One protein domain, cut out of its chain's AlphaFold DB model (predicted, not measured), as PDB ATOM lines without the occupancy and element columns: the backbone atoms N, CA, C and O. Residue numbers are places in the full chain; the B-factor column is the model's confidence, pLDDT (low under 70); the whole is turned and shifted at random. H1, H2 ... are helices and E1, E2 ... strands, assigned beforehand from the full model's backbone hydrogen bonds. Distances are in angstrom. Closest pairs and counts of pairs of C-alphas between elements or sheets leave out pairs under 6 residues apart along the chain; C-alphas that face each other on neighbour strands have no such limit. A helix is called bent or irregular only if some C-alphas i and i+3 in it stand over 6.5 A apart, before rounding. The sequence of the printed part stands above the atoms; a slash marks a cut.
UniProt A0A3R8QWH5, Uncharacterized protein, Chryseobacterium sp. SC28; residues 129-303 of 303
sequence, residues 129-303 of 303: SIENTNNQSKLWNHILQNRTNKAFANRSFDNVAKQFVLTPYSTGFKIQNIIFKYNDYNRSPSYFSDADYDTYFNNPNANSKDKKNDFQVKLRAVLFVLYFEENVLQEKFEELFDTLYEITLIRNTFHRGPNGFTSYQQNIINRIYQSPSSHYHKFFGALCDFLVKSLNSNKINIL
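What this domain is: This is residues 129 to 303 of the 303 residues of an uncharacterized protein of Chryseobacterium sp. SC28 (UniProt A0A3R8QWH5). A short helix, H4, sits in the middle of a set of crossed helices: the long H5 folds back from it as a helical hairpin, H6 crosses H5 farther along, and the long H7 comes back across H5 to reach H4 again. On another side of H4 are the short H1 and H2, with H3 near them, while the two-strand hairpin E1 and E2 reaches far out at one end of the longest axis. The 175 printed residues, mostly helix by class, hold eight named helices and two named strands in the order H1 E1 E2 H2 H3 H4 H5 H6 H7 H8; the sheet E1 - E2 is antiparallel. The whole is compact, with a radius of gyration of the C-alphas of 17.8 A and spans of 51 by 43 by 39 A.

Where its parts are: H1, residues 138 to 146, begins at C-alpha 138 (33.402, -0.105, -1.510). E1, residues 154 to 158, and E2, residues 163 to 167, are followed by H2, residues 175 to 179, and H3, residues 194 to 202. H4, residues 215 to 228, is 19.1 A long. H5, residues 234 to 256, measures 31.2 A and starts at C-alpha 234 (10.510, -3.474, -6.491). H6, residues 263 to 273, is 15.2 A long, and H7, residues 276 to 295, 28.1 A. H8, residues 298 to 301, ends at C-alpha 301 (33.808, -4.176, -9.134) and is irregular, with C-alphas 298 and 301 7.2 A apart.

How they stand to each other: H4 is the hub. It touches H5, closest C-alphas Arg 220 and Phe 241 at 7.2 A, at a shallow tilt of 24 degrees, opposite ways. H4 touches H2 at Ile 179 and Arg 220, closest C-alphas 5.2 A apart. With residues 221 to 225 alone it touches H1, closest C-alphas Ile 143 and Ala 221 at 7.4 A, only just about perpendicular at 71 degrees. H7 touches H4, closest C-alphas Leu 226 and Ser 294 at 5.9 A, and H5, closest C-alphas Leu 240 and Ala 286 at 6.9 A, at a steep tilt of 60 degrees. H6 touches H5, closest C-alphas Ile 250 and Ile 269 at 6.6 A, about perpendicular at 87 degrees. H3 is close but not clearly touching H1, with the closest C-alphas, Leu 144 and Phe 201, 7.2 A apart. H8 is close but not clearly touching H4, with the closest C-alphas, Leu 226 and Lys 299, 6.9 A apart. In the hairpin E1 and E2, N 156 and O 165 are 3.0 A apart, within hydrogen-bond range. Every O i to N i+4 pair is within range in H1, H2, H3, H4 and H6, against 18 of 19 in H5 and 15 of 16 in H7; H8 is too short for such a pair.

The domain as a whole: The two C-alphas farthest apart, Thr 133 and Val 160, are 53.2 A from each other. The printed part has no cut and ends at residue 303, the chain's last. The links H2 to H3 and H3 to H4 are long. Mean pLDDT of the printed part is 73.7; low stretches include residues 181 to 196, 198 to 213 and 294 to 303.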
ATOM      1  N   SER A 129      32.670  -6.707   3.803       74.44
ATOM      2  CA  SER A 129      33.964  -6.461   4.458       74.44
ATOM      3  C   SER A 129      35.110  -6.193   3.480       74.44
ATOM      4  O   SER A 129      36.234  -5.983   3.922       74.44
ATOM      5  N   ILE A 130      34.864  -6.193   2.166       63.12
ATOM      6  CA  ILE A 130      35.884  -5.840   1.170       63.12
ATOM      7  C   ILE A 130      36.167  -4.332   1.290       63.12
ATOM      8  O   ILE A 130      35.435  -3.468   0.795       63.12
ATOM      9  N   GLU A 131      37.210  -4.005   2.050       56.31
ATOM     10  CA  GLU A 131      37.634  -2.638   2.340       56.31
ATOM     11  C   GLU A 131      38.295  -1.966   1.126       56.31
ATOM     12  O   GLU A 131      39.038  -2.579   0.361       56.31
ATOM     13  N   ASN A 132      38.064  -0.656   0.996       48.25
ATOM     14  CA  ASN A 132      38.995   0.260   0.342       48.25
ATOM     15  C   ASN A 132      39.653   1.143   1.419       48.25
ATOM     16  O   ASN A 132      39.181   1.210   2.553       48.25
ATOM     17  N   THR A 133      40.720   1.844   1.031       45.62
ATOM     18  CA  THR A 133      41.733   2.589   1.811       45.62
ATOM     19  C   THR A 133      41.275   3.663   2.824       45.62
ATOM     20  O   THR A 133      42.092   4.481   3.224       45.62
ATOM     21  N   ASN A 134      40.031   3.660   3.315       49.28
ATOM     22  CA  ASN A 134      39.500   4.622   4.293       49.28
ATOM     23  C   ASN A 134      38.624   3.981   5.405       49.28
ATOM     24  O   ASN A 134      37.701   4.626   5.901       49.28
ATOM     25  N   ASN A 135      38.869   2.723   5.802       53.91
ATOM     26  CA  ASN A 135      38.098   1.989   6.835       53.91
ATOM     27  C   ASN A 135      36.583   1.843   6.541       53.91
ATOM     28  O   ASN A 135      35.769   1.713   7.461       53.91
ATOM     29  N   GLN A 136      36.173   1.901   5.268       62.22
ATOM     30  CA  GLN A 136      34.791   1.680   4.821       62.22
ATOM     31  C   GLN A 136      34.791   0.838   3.539       62.22
ATOM     32  O   GLN A 136      35.642   1.035   2.667       62.22
ATOM     33  N   SER A 137      33.840  -0.091   3.406       72.19
ATOM     34  CA  SER A 137      33.756  -0.953   2.223       72.19
ATOM     35  C   SER A 137      33.357  -0.185   0.966       72.19
ATOM     36  O   SER A 137      32.678   0.847   1.028       72.19
ATOM     37  N   LYS A 138      33.784  -0.680  -0.204       75.44
ATOM     38  CA  LYS A 138      33.402  -0.105  -1.510       75.44
ATOM     39  C   LYS A 138      31.885  -0.030  -1.664       75.44
ATOM     40  O   LYS A 138      31.355   1.021  -2.027       75.44
ATOM     41  N   LEU A 139      31.209  -1.105  -1.266       78.62
ATOM     42  CA  LEU A 139      29.758  -1.214  -1.221       78.62
ATOM     43  C   LEU A 139      29.115  -0.095  -0.387       78.62
ATOM     44  O   LEU A 139      28.177   0.560  -0.846       78.62
ATOM     45  N   TRP A 140      29.632   0.168   0.818       78.31
ATOM     46  CA  TRP A 140      29.102   1.229   1.677       78.31
ATOM     47  C   TRP A 140      29.223   2.611   1.032       78.31
ATOM     48  O   TRP A 140      28.254   3.371   1.001       78.31
ATOM     49  N   ASN A 141      30.390   2.917   0.462       78.50
ATOM     50  CA  ASN A 141      30.620   4.182  -0.234       78.50
ATOM     51  C   ASN A 141      29.686   4.346  -1.439       78.50
ATOM     52  O   ASN A 141      29.115   5.420  -1.632       78.50
ATOM     53  N   HIS A 142      29.483   3.279  -2.214       80.00
ATOM     54  CA  HIS A 142      28.560   3.285  -3.343       80.00
ATOM     55  C   HIS A 142      27.122   3.592  -2.899       80.00
ATOM     56  O   HIS A 142      26.450   4.432  -3.502       80.00
ATOM     57  N   ILE A 143      26.658   2.972  -1.811       81.56
ATOM     58  CA  ILE A 143      25.331   3.243  -1.248       81.56
ATOM     59  C   ILE A 143      25.233   4.690  -0.779       81.56
ATOM     60  O   ILE A 143      24.267   5.368  -1.116       81.56
ATOM     61  N   LEU A 144      26.227   5.184  -0.039       79.50
ATOM     62  CA  LEU A 144      26.236   6.545   0.494       79.50
ATOM     63  C   LEU A 144      26.126   7.599  -0.618       79.50
ATOM     64  O   LEU A 144      25.347   8.547  -0.486       79.50
ATOM     65  N   GLN A 145      26.875   7.414  -1.708       81.88
ATOM     66  CA  GLN A 145      26.880   8.310  -2.870       81.88
ATOM     67  C   GLN A 145      25.548   8.300  -3.625       81.88
ATOM     68  O   GLN A 145      25.117   9.338  -4.118       81.88
ATOM     69  N   ASN A 146      24.878   7.148  -3.682       81.31
ATOM     70  CA  ASN A 146      23.637   6.982  -4.434       81.31
ATOM     71  C   ASN A 146      22.374   7.090  -3.569       81.31
ATOM     72  O   ASN A 146      21.280   7.071  -4.112       81.31
ATOM     73  N   ARG A 147      22.473   7.221  -2.242       81.38
ATOM     74  CA  ARG A 147      21.368   7.003  -1.284       81.38
ATOM     75  C   ARG A 147      20.057   7.745  -1.587       81.38
ATOM     76  O   ARG A 147      18.978   7.235  -1.276       81.38
ATOM     77  N   THR A 148      20.147   8.927  -2.198       82.62
ATOM     78  CA  THR A 148      19.007   9.785  -2.549       82.62
ATOM     79  C   THR A 148      18.388   9.459  -3.911       82.62
ATOM     80  O   THR A 148      17.262   9.892  -4.176       82.62
ATOM     81  N   ASN A 149      19.075   8.676  -4.748       81.88
ATOM     82  CA  ASN A 149      18.574   8.207  -6.035       81.88
ATOM     83  C   ASN A 149      17.425   7.221  -5.829       81.88
ATOM     84  O   ASN A 149      17.306   6.565  -4.790       81.88
ATOM     85  N   LYS A 150      16.555   7.117  -6.832       79.62
ATOM     86  CA  LYS A 150      15.441   6.173  -6.828       79.62
ATOM     87  C   LYS A 150      15.931   4.777  -7.212       79.62
ATOM     88  O   LYS A 150      16.633   4.631  -8.205       79.62
ATOM     89  N   ALA A 151      15.561   3.781  -6.409       69.69
ATOM     90  CA  ALA A 151      16.086   2.422  -6.492       69.69
ATOM     91  C   ALA A 151      15.449   1.590  -7.618       69.69
ATOM     92  O   ALA A 151      16.128   0.824  -8.279       69.69
ATOM     93  N   PHE A 152      14.141   1.721  -7.846       72.81
ATOM     94  CA  PHE A 152      13.418   0.839  -8.765       72.81
ATOM     95  C   PHE A 152      12.310   1.581  -9.505       72.81
ATOM     96  O   PHE A 152      11.758   2.560  -8.996       72.81
ATOM     97  N   ALA A 153      11.953   1.077 -10.686       66.25
ATOM     98  CA  ALA A 153      10.688   1.412 -11.325       66.25
ATOM     99  C   ALA A 153       9.525   0.894 -10.460       66.25
ATOM    100  O   ALA A 153       9.599  -0.188  -9.872       66.25
ATOM    101  N   ASN A 154       8.449   1.672 -10.389       65.62
ATOM    102  CA  ASN A 154       7.235   1.294  -9.667       65.62
ATOM    103  C   ASN A 154       6.122   0.914 -10.654       65.62
ATOM    104  O   ASN A 154       6.225   1.200 -11.846       65.62
ATOM    105  N   ARG A 155       5.054   0.279 -10.171       70.88
ATOM    106  CA  ARG A 155       3.799   0.160 -10.916       70.88
ATOM    107  C   ARG A 155       2.830   1.227 -10.430       70.88
ATOM    108  O   ARG A 155       2.651   1.408  -9.230       70.88
ATOM    109  N   SER A 156       2.168   1.903 -11.359       71.12
ATOM    110  CA  SER A 156       0.987   2.708 -11.052       71.12
ATOM    111  C   SER A 156      -0.205   2.179 -11.834       71.12
ATOM    112  O   SER A 156      -0.055   1.568 -12.892       71.12
ATOM    113  N   PHE A 157      -1.402   2.372 -11.287       76.06
ATOM    114  CA  PHE A 157      -2.619   2.057 -12.015       76.06
ATOM    115  C   PHE A 157      -2.899   3.175 -13.021       76.06
ATOM    116  O   PHE A 157      -3.163   4.316 -12.634       76.06
ATOM    117  N   ASP A 158      -2.838   2.851 -14.309       78.69
ATOM    118  CA  ASP A 158      -3.275   3.754 -15.363       78.69
ATOM    119  C   ASP A 158      -4.807   3.750 -15.400       78.69
ATOM    120  O   ASP A 158      -5.452   2.773 -15.789       78.69
ATOM    121  N   ASN A 159      -5.405   4.863 -14.976       82.38
ATOM    122  CA  ASN A 159      -6.857   5.012 -14.919       82.38
ATOM    123  C   ASN A 159      -7.534   4.998 -16.297       82.38
ATOM    124  O   ASN A 159      -8.733   4.701 -16.354       82.38
ATOM    125  N   VAL A 160      -6.798   5.314 -17.366       83.19
ATOM    126  CA  VAL A 160      -7.274   5.338 -18.754       83.19
ATOM    127  C   VAL A 160      -7.170   3.943 -19.360       83.19
ATOM    128  O   VAL A 160      -8.159   3.429 -19.875       83.19
ATOM    129  N   ALA A 161      -6.011   3.296 -19.229       83.56
ATOM    130  CA  ALA A 161      -5.787   1.949 -19.759       83.56
ATOM    131  C   ALA A 161      -6.361   0.825 -18.868       83.56
ATOM    132  O   ALA A 161      -6.350  -0.336 -19.270       83.56
ATOM    133  N   LYS A 162      -6.857   1.153 -17.665       83.44
ATOM    134  CA  LYS A 162      -7.412   0.215 -16.667       83.44
ATOM    135  C   LYS A 162      -6.479  -0.953 -16.338       83.44
ATOM    136  O   LYS A 162      -6.927  -2.063 -16.057       83.44
ATOM    137  N   GLN A 163      -5.180  -0.690 -16.337       78.81
ATOM    138  CA  GLN A 163      -4.149  -1.685 -16.069       78.81
ATOM    139  C   GLN A 163      -3.003  -1.072 -15.272       78.81
ATOM    140  O   GLN A 163      -2.789   0.141 -15.285       78.81
ATOM    141  N   PHE A 164      -2.241  -1.921 -14.587       75.06
ATOM    142  CA  PHE A 164      -0.989  -1.497 -13.976       75.06
ATOM    143  C   PHE A 164       0.084  -1.330 -15.048       75.06
ATOM    144  O   PHE A 164       0.361  -2.262 -15.802       75.06
ATOM    145  N   VAL A 165       0.707  -0.156 -15.084       74.00
ATOM    146  CA  VAL A 165       1.811   0.165 -15.991       74.00
ATOM    147  C   VAL A 165       3.084   0.424 -15.198       74.00
ATOM    148  O   VAL A 165       3.046   0.890 -14.057       74.00
ATOM    149  N   LEU A 166       4.226   0.111 -15.806       67.88
ATOM    150  CA  LEU A 166       5.533   0.473 -15.268       67.88
ATOM    151  C   LEU A 166       5.709   1.989 -15.351       67.88
ATOM    152  O   LEU A 166       5.655   2.566 -16.435       67.88
ATOM    153  N   THR A 167       5.948   2.628 -14.215       66.69
ATOM    154  CA  THR A 167       6.308   4.042 -14.157       66.69
ATOM    155  C   THR A 167       7.823   4.223 -14.154       66.69
ATOM    156  O   THR A 167       8.525   3.397 -13.561       66.69
ATOM    157  N   PRO A 168       8.333   5.313 -14.755       59.00
ATOM    158  CA  PRO A 168       9.760   5.616 -14.777       59.00
ATOM    159  C   PRO A 168      10.381   5.658 -13.377       59.00
ATOM    160  O   PRO A 168       9.710   5.959 -12.391       59.00
ATOM    161  N   TYR A 169      11.696   5.460 -13.298       58.94
ATOM    162  CA  TYR A 169      12.473   5.505 -12.054       58.94
ATOM    163  C   TYR A 169      12.248   6.759 -11.198       58.94
ATOM    164  O   TYR A 169      12.443   6.706  -9.990       58.94
ATOM    165  N   SER A 170      11.789   7.873 -11.776       57.88
ATOM    166  CA  SER A 170      11.488   9.115 -11.051       57.88
ATOM    167  C   SER A 170      10.425   8.964  -9.951       57.88
ATOM    168  O   SER A 170      10.400   9.774  -9.022       57.88
ATOM    169  N   THR A 171       9.585   7.925  -9.995       61.56
ATOM    170  CA  THR A 171       8.483   7.700  -9.040       61.56
ATOM    171  C   THR A 171       8.752   6.598  -8.004       61.56
ATOM    172  O   THR A 171       7.912   6.366  -7.135       61.56
ATOM    173  N   GLY A 172       9.910   5.925  -8.051       68.81
ATOM    174  CA  GLY A 172      10.277   4.853  -7.113       68.81
ATOM    175  C   GLY A 172      10.593   5.328  -5.689       68.81
ATOM    176  O   GLY A 172      10.607   6.528  -5.396       68.81
ATOM    177  N   PHE A 173      10.906   4.406  -4.774       75.06
ATOM    178  CA  PHE A 173      11.488   4.764  -3.468       75.06
ATOM    179  C   PHE A 173      12.978   5.072  -3.591       75.06
ATOM    180  O   PHE A 173      13.658   4.544  -4.468       75.06
ATOM    181  N   LYS A 174      13.493   5.942  -2.713       80.19
ATOM    182  CA  LYS A 174      14.934   6.221  -2.651       80.19
ATOM    183  C   LYS A 174      15.699   4.992  -2.140       80.19
ATOM    184  O   LYS A 174      15.148   4.194  -1.388       80.19
ATOM    185  N   ILE A 175      16.969   4.855  -2.493       81.31
ATOM    186  CA  ILE A 175      17.817   3.720  -2.085       81.31
ATOM    187  C   ILE A 175      17.892   3.584  -0.563       81.31
ATOM    188  O   ILE A 175      17.674   2.501  -0.020       81.31
ATOM    189  N   GLN A 176      18.092   4.695   0.144       79.12
ATOM    190  CA  GLN A 176      18.083   4.726   1.610       79.12
ATOM    191  C   GLN A 176      16.781   4.165   2.218       79.12
ATOM    192  O   GLN A 176      16.816   3.487   3.243       79.12
ATOM    193  N   ASN A 177      15.639   4.371   1.551       78.94
ATOM    194  CA  ASN A 177      14.327   3.897   1.989       78.94
ATOM    195  C   ASN A 177      14.183   2.378   1.856       78.94
ATOM    196  O   ASN A 177      13.487   1.757   2.657       78.94
ATOM    197  N   ILE A 178      14.834   1.792   0.852       78.94
ATOM    198  CA  ILE A 178      14.838   0.347   0.626       78.94
ATOM    199  C   ILE A 178      15.800  -0.354   1.585       78.94
ATOM    200  O   ILE A 178      15.466  -1.425   2.089       78.94
ATOM    201  N   ILE A 179      16.969   0.236   1.854       79.69
ATOM    202  CA  ILE A 179      18.017  -0.387   2.679       79.69
ATOM    203  C   ILE A 179      17.709  -0.270   4.179       79.69
ATOM    204  O   ILE A 179      17.857  -1.243   4.913       79.69
ATOM    205  N   PHE A 180      17.231   0.889   4.636       74.12
ATOM    206  CA  PHE A 180      17.052   1.216   6.058       74.12
ATOM    207  C   PHE A 180      15.573   1.378   6.436       74.12
ATOM    208  O   PHE A 180      15.179   2.353   7.080       74.12
ATOM    209  N   LYS A 181      14.730   0.438   6.002       66.88
ATOM    210  CA  LYS A 181      13.286   0.450   6.273       66.88
ATOM    211  C   LYS A 181      13.018   0.462   7.788       66.88
ATOM    212  O   LYS A 181      13.643  -0.279   8.546       66.88
ATOM    213  N   TYR A 182      12.101   1.320   8.235       55.47
ATOM    214  CA  TYR A 182      11.660   1.373   9.629       55.47
ATOM    215  C   TYR A 182      10.731   0.191   9.923       55.47
ATOM    216  O   TYR A 182       9.774  -0.034   9.185       55.47
ATOM    217  N   ASN A 183      10.983  -0.520  11.019       49.72
ATOM    218  CA  ASN A 183       9.978  -1.347  11.682       49.72
ATOM    219  C   ASN A 183       9.647  -0.663  13.009       49.72
ATOM    220  O   ASN A 183      10.239  -0.989  14.037       49.72
ATOM    221  N   ASP A 184       8.743   0.321  12.987       41.88
ATOM    222  CA  ASP A 184       8.013   0.633  14.215       41.88
ATOM    223  C   ASP A 184       7.013  -0.486  14.436       41.88
ATOM    224  O   ASP A 184       6.227  -0.799  13.543       41.88
ATOM    225  N   TYR A 185       6.977  -1.042  15.636       40.28
ATOM    226  CA  TYR A 185       5.942  -2.010  15.986       40.28
ATOM    227  C   TYR A 185       4.553  -1.356  16.098       40.28
ATOM    228  O   TYR A 185       3.551  -2.064  16.070       40.28
ATOM    229  N   ASN A 186       4.487  -0.017  16.176       39.62
ATOM    230  CA  ASN A 186       3.262   0.739  16.457       39.62
ATOM    231  C   ASN A 186       2.828   1.715  15.346       39.62
ATOM    232  O   ASN A 186       1.855   2.449  15.528       39.62
ATOM    233  N   ARG A 187       3.519   1.762  14.199       38.97
ATOM    234  CA  ARG A 187       3.165   2.627  13.060       38.97
ATOM    235  C   ARG A 187       3.227   1.840  11.758       38.97
ATOM    236  O   ARG A 187       4.059   0.951  11.606       38.97
ATOM    237  N   SER A 188       2.358   2.186  10.803       43.19
ATOM    238  CA  SER A 188       2.500   1.736   9.413       43.19
ATOM    239  C   SER A 188       3.935   1.987   8.932       43.19
ATOM    240  O   SER A 188       4.515   2.986   9.363       43.19
ATOM    241  N   PRO A 189       4.504   1.138   8.050       51.19
ATOM    242  CA  PRO A 189       5.876   1.289   7.573       51.19
ATOM    243  C   PRO A 189       6.118   2.723   7.091       51.19
ATOM    244  O   PRO A 189       5.627   3.124   6.037       51.19
ATOM    245  N   SER A 190       6.819   3.520   7.893       54.44
ATOM    246  CA  SER A 190       7.111   4.915   7.582       54.44
ATOM    247  C   SER A 190       8.572   5.037   7.198       54.44
ATOM    248  O   SER A 190       9.448   4.499   7.871       54.44
ATOM    249  N   TYR A 191       8.856   5.750   6.118       63.31
ATOM    250  CA  TYR A 191      10.230   6.041   5.738       63.31
ATOM    251  C   TYR A 191      10.808   7.144   6.625       63.31
ATOM    252  O   TYR A 191      10.077   8.046   7.035       63.31
ATOM    253  N   PHE A 192      12.109   7.075   6.916       63.00
ATOM    254  CA  PHE A 192      12.794   8.168   7.601       63.00
ATOM    255  C   PHE A 192      12.789   9.434   6.730       63.00
ATOM    256  O   PHE A 192      12.693   9.356   5.498       63.00
ATOM    257  N   SER A 193      12.895  10.604   7.362       66.81
ATOM    258  CA  SER A 193      13.151  11.844   6.628       66.81
ATOM    259  C   SER A 193      14.585  11.862   6.082       66.81
ATOM    260  O   SER A 193      15.452  11.133   6.561       66.81
ATOM    261  N   ASP A 194      14.870  12.709   5.089       68.88
ATOM    262  CA  ASP A 194      16.238  12.840   4.559       68.88
ATOM    263  C   ASP A 194      17.243  13.253   5.662       68.88
ATOM    264  O   ASP A 194      18.354  12.730   5.708       68.88
ATOM    265  N   ALA A 195      16.821  14.092   6.616       68.88
ATOM    266  CA  ALA A 195      17.648  14.522   7.748       68.88
ATOM    267  C   ALA A 195      17.960  13.383   8.742       68.88
ATOM    268  O   ALA A 195      19.062  13.310   9.298       68.88
ATOM    269  N   ASP A 196      17.014  12.464   8.946       68.38
ATOM    270  CA  ASP A 196      17.235  11.265   9.756       68.38
ATOM    271  C   ASP A 196      18.282  10.364   9.091       68.38
ATOM    272  O   ASP A 196      19.198   9.884   9.758       68.38
ATOM    273  N   TYR A 197      18.192  10.165   7.769       71.00
ATOM    274  CA  TYR A 197      19.181   9.392   7.018       71.00
ATOM    275  C   TYR A 197      20.565  10.027   7.082       71.00
ATOM    276  O   TYR A 197      21.528   9.321   7.365       71.00
ATOM    277  N   ASP A 198      20.682  11.341   6.901       68.69
ATOM    278  CA  ASP A 198      21.966  12.031   7.045       68.69
ATOM    279  C   ASP A 198      22.552  11.840   8.449       68.69
ATOM    280  O   ASP A 198      23.757  11.640   8.593       68.69
ATOM    281  N   THR A 199      21.713  11.790   9.484       66.62
ATOM    282  CA  THR A 199      22.159  11.441  10.838       66.62
ATOM    283  C   THR A 199      22.637   9.983  10.924       66.62
ATOM    284  O   THR A 199      23.692   9.725  11.501       66.62
ATOM    285  N   TYR A 200      21.920   9.027  10.322       65.50
ATOM    286  CA  TYR A 200      22.304   7.605  10.301       65.50
ATOM    287  C   TYR A 200      23.590   7.323   9.515       65.50
ATOM    288  O   TYR A 200      24.389   6.485   9.932       65.50
ATOM    289  N   PHE A 201      23.786   7.989   8.378       67.31
ATOM    290  CA  PHE A 201      24.947   7.793   7.514       67.31
ATOM    291  C   PHE A 201      26.186   8.556   8.009       67.31
ATOM    292  O   PHE A 201      27.296   8.048   7.849       67.31
ATOM    293  N   ASN A 202      26.020   9.734   8.631       64.69
ATOM    294  CA  ASN A 202      27.138  10.606   9.015       64.69
ATOM    295  C   ASN A 202      27.546  10.521  10.494       64.69
ATOM    296  O   ASN A 202      28.600  11.049  10.844       64.69
ATOM    297  N   ASN A 203      26.758   9.895  11.378       58.19
ATOM    298  CA  ASN A 203      27.099   9.819  12.801       58.19
ATOM    299  C   ASN A 203      27.751   8.469  13.175       58.19
ATOM    300  O   ASN A 203      27.038   7.483  13.376       58.19
ATOM    301  N   PRO A 204      29.087   8.399  13.353       51.31
ATOM    302  CA  PRO A 204      29.767   7.176  13.786       51.31
ATOM    303  C   PRO A 204      29.434   6.762  15.232       51.31
ATOM    304  O   PRO A 204      29.683   5.615  15.594       51.31
ATOM    305  N   ASN A 205      28.860   7.671  16.034       43.47
ATOM    306  CA  ASN A 205      28.619   7.522  17.473       43.47
ATOM    307  C   ASN A 205      27.145   7.661  17.877       43.47
ATOM    308  O   ASN A 205      26.851   7.694  19.074       43.47
ATOM    309  N   ALA A 206      26.208   7.780  16.931       51.41
ATOM    310  CA  ALA A 206      24.799   7.799  17.297       51.41
ATOM    311  C   ALA A 206      24.490   6.517  18.088       51.41
ATOM    312  O   ALA A 206      25.023   5.443  17.798       51.41
ATOM    313  N   ASN A 207      23.592   6.613  19.075       43.75
ATOM    314  CA  ASN A 207      23.073   5.452  19.816       43.75
ATOM    315  C   ASN A 207      22.406   4.400  18.889       43.75
ATOM    316  O   ASN A 207      21.980   3.350  19.351       43.75
ATOM    317  N   SER A 208      22.405   4.645  17.572       45.56
ATOM    318  CA  SER A 208      22.466   3.701  16.451       45.56
ATOM    319  C   SER A 208      23.692   2.767  16.438       45.56
ATOM    320  O   SER A 208      24.156   2.399  15.351       45.56
ATOM    321  N   LYS A 209      24.228   2.373  17.601       41.22
ATOM    322  CA  LYS A 209      25.164   1.248  17.671       41.22
ATOM    323  C   LYS A 209      24.473   0.064  16.976       41.22
ATOM    324  O   LYS A 209      23.382  -0.340  17.358       41.22
ATOM    325  N   ASP A 210      25.077  -0.375  15.878       52.19
ATOM    326  CA  ASP A 210      24.792  -1.598  15.120       52.19
ATOM    327  C   ASP A 210      23.735  -1.633  14.004       52.19
ATOM    328  O   ASP A 210      23.666  -2.658  13.340       52.19
ATOM    329  N   LYS A 211      23.016  -0.561  13.623       58.38
ATOM    330  CA  LYS A 211      22.103  -0.675  12.447       58.38
ATOM    331  C   LYS A 211      22.825  -0.901  11.111       58.38
ATOM    332  O   LYS A 211      22.360  -1.691  10.306       58.38
ATOM    333  N   LYS A 212      23.978  -0.262  10.869       57.88
ATOM    334  CA  LYS A 212      24.805  -0.544   9.671       57.88
ATOM    335  C   LYS A 212      25.416  -1.951   9.687       57.88
ATOM    336  O   LYS A 212      25.750  -2.493   8.643       57.88
ATOM    337  N   ASN A 213      25.590  -2.509  10.886       61.62
ATOM    338  CA  ASN A 213      26.122  -3.850  11.085       61.62
ATOM    339  C   ASN A 213      25.017  -4.908  11.166       61.62
ATOM    340  O   ASN A 213      25.337  -6.097  11.148       61.62
ATOM    341  N   ASP A 214      23.750  -4.488  11.222       77.12
ATOM    342  CA  ASP A 214      22.596  -5.368  11.206       77.12
ATOM    343  C   ASP A 214      22.617  -6.180   9.915       77.12
ATOM    344  O   ASP A 214      22.749  -5.645   8.809       77.12
ATOM    345  N   PHE A 215      22.504  -7.493  10.068       81.88
ATOM    346  CA  PHE A 215      22.566  -8.408   8.946       81.88
ATOM    347  C   PHE A 215      21.516  -8.084   7.872       81.88
ATOM    348  O   PHE A 215      21.822  -8.170   6.688       81.88
ATOM    349  N   GLN A 216      20.312  -7.641   8.247       82.38
ATOM    350  CA  GLN A 216      19.263  -7.286   7.287       82.38
ATOM    351  C   GLN A 216      19.633  -6.049   6.469       82.38
ATOM    352  O   GLN A 216      19.320  -5.991   5.282       82.38
ATOM    353  N   VAL A 217      20.322  -5.079   7.078       80.62
ATOM    354  CA  VAL A 217      20.831  -3.900   6.366       80.62
ATOM    355  C   VAL A 217      21.928  -4.310   5.390       80.62
ATOM    356  O   VAL A 217      21.853  -3.945   4.216       80.62
ATOM    357  N   LYS A 218      22.898  -5.122   5.835       85.25
ATOM    358  CA  LYS A 218      23.955  -5.651   4.956       85.25
ATOM    359  C   LYS A 218      23.370  -6.461   3.802       85.25
ATOM    360  O   LYS A 218      23.766  -6.278   2.657       85.25
ATOM    361  N   LEU A 219      22.386  -7.310   4.092       87.44
ATOM    362  CA  LEU A 219      21.700  -8.118   3.095       87.44
ATOM    363  C   LEU A 219      20.967  -7.236   2.081       87.44
ATOM    364  O   LEU A 219      21.175  -7.406   0.886       87.44
ATOM    365  N   ARG A 220      20.166  -6.253   2.523       86.38
ATOM    366  CA  ARG A 220      19.469  -5.318   1.616       86.38
ATOM    367  C   ARG A 220      20.441  -4.534   0.747       86.38
ATOM    368  O   ARG A 220      20.160  -4.336  -0.426       86.38
ATOM    369  N   ALA A 221      21.567  -4.113   1.307       83.56
ATOM    370  CA  ALA A 221      22.627  -3.414   0.596       83.56
ATOM    371  C   ALA A 221      23.303  -4.278  -0.481       83.56
ATOM    372  O   ALA A 221      23.443  -3.837  -1.621       83.56
ATOM    373  N   VAL A 222      23.683  -5.512  -0.135       84.38
ATOM    374  CA  VAL A 222      24.249  -6.476  -1.089       84.38
ATOM    375  C   VAL A 222      23.228  -6.782  -2.180       84.38
ATOM    376  O   VAL A 222      23.522  -6.608  -3.358       84.38
ATOM    377  N   LEU A 223      21.997  -7.147  -1.811       83.44
ATOM    378  CA  LEU A 223      20.920  -7.396  -2.770       83.44
ATOM    379  C   LEU A 223      20.666  -6.191  -3.665       83.44
ATOM    380  O   LEU A 223      20.482  -6.358  -4.864       83.44
ATOM    381  N   PHE A 224      20.685  -4.984  -3.104       80.19
ATOM    382  CA  PHE A 224      20.521  -3.764  -3.869       80.19
ATOM    383  C   PHE A 224      21.567  -3.687  -4.984       80.19
ATOM    384  O   PHE A 224      21.179  -3.679  -6.141       80.19
ATOM    385  N   VAL A 225      22.868  -3.734  -4.687       76.94
ATOM    386  CA  VAL A 225      23.904  -3.622  -5.735       76.94
ATOM    387  C   VAL A 225      23.798  -4.726  -6.789       76.94
ATOM    388  O   VAL A 225      23.972  -4.467  -7.982       76.94
ATOM    389  N   LEU A 226      23.432  -5.938  -6.380       73.19
ATOM    390  CA  LEU A 226      23.253  -7.057  -7.303       73.19
ATOM    391  C   LEU A 226      22.072  -6.839  -8.259       73.19
ATOM    392  O   LEU A 226      22.194  -7.071  -9.462       73.19
ATOM    393  N   TYR A 227      20.951  -6.334  -7.742       69.12
ATOM    394  CA  TYR A 227      19.696  -6.177  -8.480       69.12
ATOM    395  C   TYR A 227      19.509  -4.796  -9.139       69.12
ATOM    396  O   TYR A 227      18.654  -4.661 -10.009       69.12
ATOM    397  N   PHE A 228      20.263  -3.766  -8.738       57.34
ATOM    398  CA  PHE A 228      19.915  -2.361  -8.995       57.34
ATOM    399  C   PHE A 228      20.126  -1.890 -10.435       57.34
ATOM    400  O   PHE A 228      19.295  -1.159 -10.956       57.34
ATOM    401  N   GLU A 229      21.190  -2.311 -11.119       53.78
ATOM    402  CA  GLU A 229      21.401  -1.859 -12.515       53.78
ATOM    403  C   GLU A 229      20.611  -2.671 -13.560       53.78
ATOM    404  O   GLU A 229      20.956  -2.698 -14.738       53.78
ATOM    405  N   GLU A 230      19.568  -3.378 -13.136       55.59
ATOM    406  CA  GLU A 230      18.619  -4.046 -14.023       55.59
ATOM    407  C   GLU A 230      17.249  -3.364 -13.889       55.59
ATOM    408  O   GLU A 230      16.902  -2.864 -12.821       55.59
ATOM    409  N   ASN A 231      16.436  -3.358 -14.956       58.31
ATOM    410  CA  ASN A 231      15.041  -2.897 -14.902       58.31
ATOM    411  C   ASN A 231      14.177  -3.867 -14.075       58.31
ATOM    412  O   ASN A 231      13.335  -4.591 -14.610       58.31
ATOM    413  N   VAL A 232      14.412  -3.912 -12.764       65.44
ATOM    414  CA  VAL A 232      13.754  -4.817 -11.827       65.44
ATOM    415  C   VAL A 232      12.650  -4.074 -11.092       65.44
ATOM    416  O   VAL A 232      12.824  -2.976 -10.568       65.44
ATOM    417  N   LEU A 233      11.487  -4.712 -11.053       71.88
ATOM    418  CA  LEU A 233      10.366  -4.293 -10.227       71.88
ATOM    419  C   LEU A 233      10.714  -4.428  -8.748       71.88
ATOM    420  O   LEU A 233      11.194  -5.479  -8.328       71.88
ATOM    421  N   GLN A 234      10.358  -3.424  -7.949       75.62
ATOM    422  CA  GLN A 234      10.510  -3.474  -6.491       75.62
ATOM    423  C   GLN A 234       9.929  -4.758  -5.871       75.62
ATOM    424  O   GLN A 234      10.521  -5.311  -4.951       75.62
ATOM    425  N   GLU A 235       8.802  -5.253  -6.392       76.94
ATOM    426  CA  GLU A 235       8.159  -6.495  -5.937       76.94
ATOM    427  C   GLU A 235       9.110  -7.697  -5.984       76.94
ATOM    428  O   GLU A 235       9.159  -8.463  -5.032       76.94
ATOM    429  N   LYS A 236       9.925  -7.824  -7.039       77.75
ATOM    430  CA  LYS A 236      10.893  -8.925  -7.170       77.75
ATOM    431  C   LYS A 236      12.033  -8.817  -6.158       77.75
ATOM    432  O   LYS A 236      12.562  -9.831  -5.712       77.75
ATOM    433  N   PHE A 237      12.435  -7.591  -5.821       79.25
ATOM    434  CA  PHE A 237      13.429  -7.353  -4.777       79.25
ATOM    435  C   PHE A 237      12.871  -7.728  -3.399       79.25
ATOM    436  O   PHE A 237      13.523  -8.459  -2.655       79.25
ATOM    437  N   GLU A 238      11.666  -7.248  -3.065       80.50
ATOM    438  CA  GLU A 238      11.040  -7.536  -1.770       80.50
ATOM    439  C   GLU A 238      10.687  -9.029  -1.652       80.50
ATOM    440  O   GLU A 238      10.923  -9.595  -0.599       80.50
ATOM    441  N   GLU A 239      10.257  -9.712  -2.722       85.12
ATOM    442  CA  GLU A 239       9.982 -11.161  -2.711       85.12
ATOM    443  C   GLU A 239      11.207 -11.995  -2.308       85.12
ATOM    444  O   GLU A 239      11.118 -12.890  -1.456       85.12
ATOM    445  N   LEU A 240      12.372 -11.693  -2.891       86.06
ATOM    446  CA  LEU A 240      13.605 -12.370  -2.513       86.06
ATOM    447  C   LEU A 240      13.991 -12.014  -1.078       86.06
ATOM    448  O   LEU A 240      14.275 -12.913  -0.288       86.06
ATOM    449  N   PHE A 241      14.004 -10.722  -0.737       87.75
ATOM    450  CA  PHE A 241      14.365 -10.296   0.612       87.75
ATOM    451  C   PHE A 241      13.466 -10.957   1.663       87.75
ATOM    452  O   PHE A 241      13.974 -11.479   2.651       87.75
ATOM    453  N   ASP A 242      12.154 -10.978   1.438       89.00
ATOM    454  CA  ASP A 242      11.172 -11.578   2.337       89.00
ATOM    455  C   ASP A 242      11.411 -13.083   2.477       89.00
ATOM    456  O   ASP A 242      11.360 -13.609   3.584       89.00
ATOM    457  N   THR A 243      11.777 -13.775   1.394       93.25
ATOM    458  CA  THR A 243      12.150 -15.197   1.457       93.25
ATOM    459  C   THR A 243      13.416 -15.425   2.295       93.25
ATOM    460  O   THR A 243      13.467 -16.345   3.113       93.25
ATOM    461  N   LEU A 244      14.434 -14.567   2.170       91.56
ATOM    462  CA  LEU A 244      15.641 -14.645   3.008       91.56
ATOM    463  C   LEU A 244      15.370 -14.248   4.469       91.56
ATOM    464  O   LEU A 244      15.982 -14.773   5.408       91.56
ATOM    465  N   TYR A 245      14.411 -13.351   4.683       90.25
ATOM    466  CA  TYR A 245      13.925 -12.988   6.006       90.25
ATOM    467  C   TYR A 245      13.167 -14.146   6.670       90.25
ATOM    468  O   TYR A 245      13.392 -14.417   7.848       90.25
ATOM    469  N   GLU A 246      12.338 -14.881   5.926       93.69
ATOM    470  CA  GLU A 246      11.678 -16.105   6.397       93.69
ATOM    471  C   GLU A 246      12.698 -17.146   6.880       93.69
ATOM    472  O   GLU A 246      12.559 -17.666   7.989       93.69
ATOM    473  N   ILE A 247      13.769 -17.382   6.113       94.56
ATOM    474  CA  ILE A 247      14.883 -18.256   6.524       94.56
ATOM    475  C   ILE A 247      15.486 -17.774   7.854       94.56
ATOM    476  O   ILE A 247      15.705 -18.563   8.775       94.56
ATOM    477  N   THR A 248      15.707 -16.462   7.983       89.94
ATOM    478  CA  THR A 248      16.240 -15.849   9.211       89.94
ATOM    479  C   THR A 248      15.297 -16.042  10.403       89.94
ATOM    480  O   THR A 248      15.760 -16.288  11.519       89.94
ATOM    481  N   LEU A 249      13.979 -15.957  10.194       89.75
ATOM    482  CA  LEU A 249      12.984 -16.193  11.240       89.75
ATOM    483  C   LEU A 249      13.018 -17.637  11.738       89.75
ATOM    484  O   LEU A 249      13.098 -17.830  12.949       89.75
ATOM    485  N   ILE A 250      13.031 -18.626  10.838       92.19
ATOM    486  CA  ILE A 250      13.131 -20.042  11.227       92.19
ATOM    487  C   ILE A 250      14.459 -20.321  11.933       92.19
ATOM    488  O   ILE A 250      14.481 -20.951  12.983       92.19
ATOM    489  N   ARG A 251      15.578 -19.774  11.448       88.94
ATOM    490  CA  ARG A 251      16.859 -19.876  12.161       88.94
ATOM    491  C   ARG A 251      16.742 -19.336  13.591       88.94
ATOM    492  O   ARG A 251      17.263 -19.928  14.534       88.94
ATOM    493  N   ASN A 252      16.055 -18.212  13.777       86.31
ATOM    494  CA  ASN A 252      15.904 -17.595  15.091       86.31
ATOM    495  C   ASN A 252      15.012 -18.402  16.045       86.31
ATOM    496  O   ASN A 252      15.211 -18.264  17.253       86.31
ATOM    497  N   THR A 253      14.079 -19.237  15.563       85.75
ATOM    498  CA  THR A 253      13.269 -20.091  16.459       85.75
ATOM    499  C   THR A 253      14.163 -21.084  17.193       85.75
ATOM    500  O   THR A 253      14.002 -21.287  18.395       85.75
ATOM    501  N   PHE A 254      15.181 -21.598  16.499       75.88
ATOM    502  CA  PHE A 254      16.190 -22.485  17.061       75.88
ATOM    503  C   PHE A 254      17.094 -21.787  18.095       75.88
ATOM    504  O   PHE A 254      17.410 -22.361  19.133       75.88
ATOM    505  N   HIS A 255      17.502 -20.536  17.843       70.00
ATOM    506  CA  HIS A 255      18.438 -19.815  18.720       70.00
ATOM    507  C   HIS A 255      17.793 -19.108  19.921       70.00
ATOM    508  O   HIS A 255      18.439 -18.981  20.959       70.00
ATOM    509  N   ARG A 256      16.576 -18.570  19.776       69.38
ATOM    510  CA  ARG A 256      15.948 -17.687  20.782       69.38
ATOM    511  C   ARG A 256      14.845 -18.365  21.596       69.38
ATOM    512  O   ARG A 256      14.447 -17.824  22.625       69.38
ATOM    513  N   GLY A 257      14.352 -19.522  21.157       65.56
ATOM    514  CA  GLY A 257      13.152 -20.128  21.729       65.56
ATOM    515  C   GLY A 257      11.875 -19.319  21.427       65.56
ATOM    516  O   GLY A 257      11.910 -18.342  20.676       65.56
ATOM    517  N   PRO A 258      10.720 -19.711  21.993       62.53
ATOM    518  CA  PRO A 258       9.404 -19.231  21.550       62.53
ATOM    519  C   PRO A 258       9.054 -17.785  21.956       62.53
ATOM    520  O   PRO A 258       8.149 -17.196  21.375       62.53
ATOM    521  N   ASN A 259       9.758 -17.175  22.914       62.97
ATOM    522  CA  ASN A 259       9.305 -15.938  23.577       62.97
ATOM    523  C   ASN A 259       9.853 -14.630  22.967       62.97
ATOM    524  O   ASN A 259       9.841 -13.592  23.622       62.97
ATOM    525  N   GLY A 260      10.353 -14.664  21.727       72.94
ATOM    526  CA  GLY A 260      11.023 -13.524  21.083       72.94
ATOM    527  C   GLY A 260      10.365 -12.994  19.808       72.94
ATOM    528  O   GLY A 260      10.971 -12.153  19.142       72.94
ATOM    529  N   PHE A 261       9.181 -13.493  19.442       83.12
ATOM    530  CA  PHE A 261       8.532 -13.193  18.164       83.12
ATOM    531  C   PHE A 261       7.274 -12.348  18.333       83.12
ATOM    532  O   PHE A 261       6.483 -12.552  19.252       83.12
ATOM    533  N   THR A 262       7.058 -11.413  17.410       84.50
ATOM    534  CA  THR A 262       5.782 -10.695  17.316       84.50
ATOM    535  C   THR A 262       4.695 -11.563  16.697       84.50
ATOM    536  O   THR A 262       4.991 -12.529  15.998       84.50
ATOM    537  N   SER A 263       3.426 -11.181  16.861       85.31
ATOM    538  CA  SER A 263       2.298 -11.895  16.243       85.31
ATOM    539  C   SER A 263       2.446 -12.030  14.723       85.31
ATOM    540  O   SER A 263       2.118 -13.067  14.157       85.31
ATOM    541  N   TYR A 264       2.999 -11.010  14.057       85.31
ATOM    542  CA  TYR A 264       3.298 -11.060  12.624       85.31
ATOM    543  C   TYR A 264       4.351 -12.125  12.292       85.31
ATOM    544  O   TYR A 264       4.140 -12.954  11.409       85.31
ATOM    545  N   GLN A 265       5.464 -12.140  13.031       88.00
ATOM    546  CA  GLN A 265       6.524 -13.131  12.840       88.00
ATOM    547  C   GLN A 265       6.021 -14.544  13.143       88.00
ATOM    548  O   GLN A 265       6.299 -15.465  12.380       88.00
ATOM    549  N   GLN A 266       5.220 -14.705  14.199       89.75
ATOM    550  CA  GLN A 266       4.622 -15.986  14.556       89.75
ATOM    551  C   GLN A 266       3.678 -16.497  13.463       89.75
ATOM    552  O   GLN A 266       3.697 -17.683  13.151       89.75
ATOM    553  N   ASN A 267       2.898 -15.617  12.827       90.50
ATOM    554  CA  ASN A 267       2.040 -15.996  11.703       90.50
ATOM    555  C   ASN A 267       2.848 -16.514  10.506       90.50
ATOM    556  O   ASN A 267       2.466 -17.515   9.899       90.50
ATOM    557  N   ILE A 268       3.977 -15.873  10.187       91.75
ATOM    558  CA  ILE A 268       4.889 -16.343   9.134       91.75
ATOM    559  C   ILE A 268       5.460 -17.715   9.497       91.75
ATOM    560  O   ILE A 268       5.384 -18.642   8.695       91.75
ATOM    561  N   ILE A 269       5.986 -17.853  10.716       92.31
ATOM    562  CA  ILE A 269       6.569 -19.101  11.218       92.31
ATOM    563  C   ILE A 269       5.543 -20.240  11.139       92.31
ATOM    564  O   ILE A 269       5.829 -21.293  10.571       92.31
ATOM    565  N   ASN A 270       4.320 -20.012  11.623       92.38
ATOM    566  CA  ASN A 270       3.244 -21.002  11.588       92.38
ATOM    567  C   ASN A 270       2.898 -21.421  10.149       92.38
ATOM    568  O   ASN A 270       2.726 -22.608   9.888       92.38
ATOM    569  N   ARG A 271       2.838 -20.472   9.204       94.00
ATOM    570  CA  ARG A 271       2.601 -20.764   7.779       94.00
ATOM    571  C   ARG A 271       3.700 -21.647   7.185       94.00
ATOM    572  O   ARG A 271       3.403 -22.556   6.412       94.00
ATOM    573  N   ILE A 272       4.957 -21.391   7.540       94.50
ATOM    574  CA  ILE A 272       6.093 -22.187   7.065       94.50
ATOM    575  C   ILE A 272       5.988 -23.624   7.591       94.50
ATOM    576  O   ILE A 272       6.055 -24.577   6.813       94.50
ATOM    577  N   TYR A 273       5.729 -23.787   8.892       91.75
ATOM    578  CA  TYR A 273       5.599 -25.102   9.527       91.75
ATOM    579  C   TYR A 273       4.386 -25.918   9.066       91.75
ATOM    580  O   TYR A 273       4.404 -27.140   9.182       91.75
ATOM    581  N   GLN A 274       3.355 -25.286   8.500       94.06
ATOM    582  CA  GLN A 274       2.244 -26.002   7.859       94.06
ATOM    583  C   GLN A 274       2.663 -26.731   6.575       94.06
ATOM    584  O   GLN A 274       1.965 -27.642   6.139       94.06
ATOM    585  N   SER A 275       3.776 -26.338   5.944       92.44
ATOM    586  CA  SER A 275       4.238 -26.941   4.687       92.44
ATOM    587  C   SER A 275       5.773 -26.994   4.556       92.44
ATOM    588  O   SER A 275       6.332 -26.422   3.611       92.44
ATOM    589  N   PRO A 276       6.493 -27.712   5.444       89.19
ATOM    590  CA  PRO A 276       7.959 -27.730   5.442       89.19
ATOM    591  C   PRO A 276       8.544 -28.240   4.120       89.19
ATOM    592  O   PRO A 276       9.473 -27.646   3.583       89.19
ATOM    593  N   SER A 277       7.943 -29.275   3.519       89.06
ATOM    594  CA  SER A 277       8.373 -29.839   2.228       89.06
ATOM    595  C   SER A 277       8.378 -28.809   1.095       89.06
ATOM    596  O   SER A 277       9.301 -28.792   0.280       89.06
ATOM    597  N   SER A 278       7.389 -27.909   1.053       92.38
ATOM    598  CA  SER A 278       7.365 -26.814   0.073       92.38
ATOM    599  C   SER A 278       8.475 -25.800   0.349       92.38
ATOM    600  O   SER A 278       9.083 -25.268  -0.580       92.38
ATOM    601  N   HIS A 279       8.754 -25.536   1.625       95.69
ATOM    602  CA  HIS A 279       9.740 -24.544   2.029       95.69
ATOM    603  C   HIS A 279      11.183 -25.038   1.892       95.69
ATOM    604  O   HIS A 279      12.047 -24.223   1.594       95.69
ATOM    605  N   TYR A 280      11.449 -26.347   1.977       94.75
ATOM    606  CA  TYR A 280      12.748 -26.915   1.588       94.75
ATOM    607  C   TYR A 280      13.129 -26.497   0.164       94.75
ATOM    608  O   TYR A 280      14.216 -25.968  -0.064       94.75
ATOM    609  N   HIS A 281      12.204 -26.675  -0.785       94.12
ATOM    610  CA  HIS A 281      12.417 -26.309  -2.185       94.12
ATOM    611  C   HIS A 281      12.511 -24.792  -2.368       94.12
ATOM    612  O   HIS A 281      13.434 -24.317  -3.026       94.12
ATOM    613  N   LYS A 282      11.598 -24.027  -1.752       95.31
ATOM    614  CA  LYS A 282      11.594 -22.557  -1.827       95.31
ATOM    615  C   LYS A 282      12.909 -21.959  -1.322       95.31
ATOM    616  O   LYS A 282      13.494 -21.112  -1.988       95.31
ATOM    617  N   PHE A 283      13.371 -22.386  -0.151       96.75
ATOM    618  CA  PHE A 283      14.552 -21.811   0.492       96.75
ATOM    619  C   PHE A 283      15.848 -22.241  -0.189       96.75
ATOM    620  O   PHE A 283      16.735 -21.408  -0.359       96.75
ATOM    621  N   PHE A 284      15.939 -23.492  -0.650       95.25
ATOM    622  CA  PHE A 284      17.066 -23.912  -1.480       95.25
ATOM    623  C   PHE A 284      17.105 -23.137  -2.805       95.25
ATOM    624  O   PHE A 284      18.153 -22.620  -3.181       95.25
ATOM    625  N   GLY A 285      15.957 -22.967  -3.470       93.38
ATOM    626  CA  GLY A 285      15.846 -22.145  -4.678       93.38
ATOM    627  C   GLY A 285      16.287 -20.698  -4.448       93.38
ATOM    628  O   GLY A 285      17.063 -20.164  -5.232       93.38
ATOM    629  N   ALA A 286      15.887 -20.092  -3.326       92.31
ATOM    630  CA  ALA A 286      16.313 -18.742  -2.965       92.31
ATOM    631  C   ALA A 286      17.830 -18.631  -2.733       92.31
ATOM    632  O   ALA A 286      18.423 -17.623  -3.117       92.31
ATOM    633  N   LEU A 287      18.471 -19.651  -2.144       92.75
ATOM    634  CA  LEU A 287      19.932 -19.716  -2.024       92.75
ATOM    635  C   LEU A 287      20.593 -19.775  -3.408       92.75
ATOM    636  O   LEU A 287      21.519 -19.008  -3.669       92.75
ATOM    637  N   CYS A 288      20.100 -20.636  -4.301       89.38
ATOM    638  CA  CYS A 288      20.593 -20.740  -5.675       89.38
ATOM    639  C   CYS A 288      20.463 -19.407  -6.423       89.38
ATOM    640  O   CYS A 288      21.442 -18.914  -6.980       89.38
ATOM    641  N   ASP A 289      19.282 -18.786  -6.384       86.00
ATOM    642  CA  ASP A 289      19.018 -17.500  -7.034       86.00
ATOM    643  C   ASP A 289      19.900 -16.387  -6.464       86.00
ATOM    644  O   ASP A 289      20.438 -15.565  -7.215       86.00
ATOM    645  N   PHE A 290      20.070 -16.365  -5.138       86.31
ATOM    646  CA  PHE A 290      20.969 -15.436  -4.469       86.31
ATOM    647  C   PHE A 290      22.400 -15.619  -4.964       86.31
ATOM    648  O   PHE A 290      23.019 -14.634  -5.347       86.31
ATOM    649  N   LEU A 291      22.920 -16.844  -5.008       82.12
ATOM    650  CA  LEU A 291      24.292 -17.152  -5.419       82.12
ATOM    651  C   LEU A 291      24.568 -16.824  -6.883       82.12
ATOM    652  O   LEU A 291      25.513 -16.094  -7.184       82.12
ATOM    653  N   VAL A 292      23.708 -17.299  -7.785       77.44
ATOM    654  CA  VAL A 292      23.812 -17.036  -9.225       77.44
ATOM    655  C   VAL A 292      23.869 -15.533  -9.473       77.44
ATOM    656  O   VAL A 292      24.732 -15.058 -10.203       77.44
ATOM    657  N   LYS A 293      23.006 -14.749  -8.824       72.50
ATOM    658  CA  LYS A 293      23.008 -13.294  -9.010       72.50
ATOM    659  C   LYS A 293      24.140 -12.595  -8.274       72.50
ATOM    660  O   LYS A 293      24.713 -11.652  -8.817       72.50
ATOM    661  N   SER A 294      24.471 -13.039  -7.062       64.25
ATOM    662  CA  SER A 294      25.497 -12.401  -6.233       64.25
ATOM    663  C   SER A 294      26.898 -12.540  -6.796       64.25
ATOM    664  O   SER A 294      27.727 -11.656  -6.597       64.25
ATOM    665  N   LEU A 295      27.151 -13.611  -7.542       63.78
ATOM    666  CA  LEU A 295      28.510 -14.017  -7.852       63.78
ATOM    667  C   LEU A 295      28.756 -14.301  -9.352       63.78
ATOM    668  O   LEU A 295      29.905 -14.547  -9.723       63.78
ATOM    669  N   ASN A 296      27.730 -14.177 -10.217       61.47
ATOM    670  CA  ASN A 296      27.881 -14.082 -11.685       61.47
ATOM    671  C   ASN A 296      27.781 -12.639 -12.215       61.47
ATOM    672  O   ASN A 296      27.846 -12.424 -13.426       61.47
ATOM    673  N   SER A 297      27.568 -11.638 -11.355       60.25
ATOM    674  CA  SER A 297      27.368 -10.266 -11.826       60.25
ATOM    675  C   SER A 297      28.694  -9.607 -12.232       60.25
ATOM    676  O   SER A 297      29.659  -9.600 -11.476       60.25
ATOM    677  N   ASN A 298      28.726  -8.926 -13.383       58.94
ATOM    678  CA  ASN A 298      29.839  -8.034 -13.767       58.94
ATOM    679  C   ASN A 298      30.032  -6.848 -12.789       58.94
ATOM    680  O   ASN A 298      30.968  -6.060 -12.926       58.94
ATOM    681  N   LYS A 299      29.137  -6.716 -11.802       63.22
ATOM    682  CA  LYS A 299      29.068  -5.645 -10.801       63.22
ATOM    683  C   LYS A 299      29.923  -5.921  -9.570       63.22
ATOM    684  O   LYS A 299      29.973  -5.097  -8.665       63.22
ATOM    685  N   ILE A 300      30.657  -7.033  -9.569       61.72
ATOM    686  CA  ILE A 300      31.694  -7.359  -8.586       61.72
ATOM    687  C   ILE A 300      32.663  -6.198  -8.341       61.72
ATOM    688  O   ILE A 300      33.153  -6.060  -7.237       61.72
ATOM    689  N   ASN A 301      32.923  -5.332  -9.324       59.69
ATOM    690  CA  ASN A 301      33.808  -4.176  -9.134       59.69
ATOM    691  C   ASN A 301      33.255  -3.114  -8.156       59.69
ATOM    692  O   ASN A 301      34.023  -2.277  -7.673       59.69
ATOM    693  N   ILE A 302      31.939  -3.124  -7.903       58.47
ATOM    694  CA  ILE A 302      31.245  -2.281  -6.917       58.47
ATOM    695  C   ILE A 302      31.265  -2.945  -5.523       58.47
ATOM    696  O   ILE A 302      31.178  -2.240  -4.511       58.47
ATOM    697  N   LEU A 303      31.399  -4.278  -5.482       58.31
ATOM    698  CA  LEU A 303      31.555  -5.097  -4.276       58.31
ATOM    699  C   LEU A 303      33.020  -5.097  -3.800       58.31
ATOM    700  O   LEU A 303      33.201  -5.075  -2.566       58.31
TER     701      LEU A 303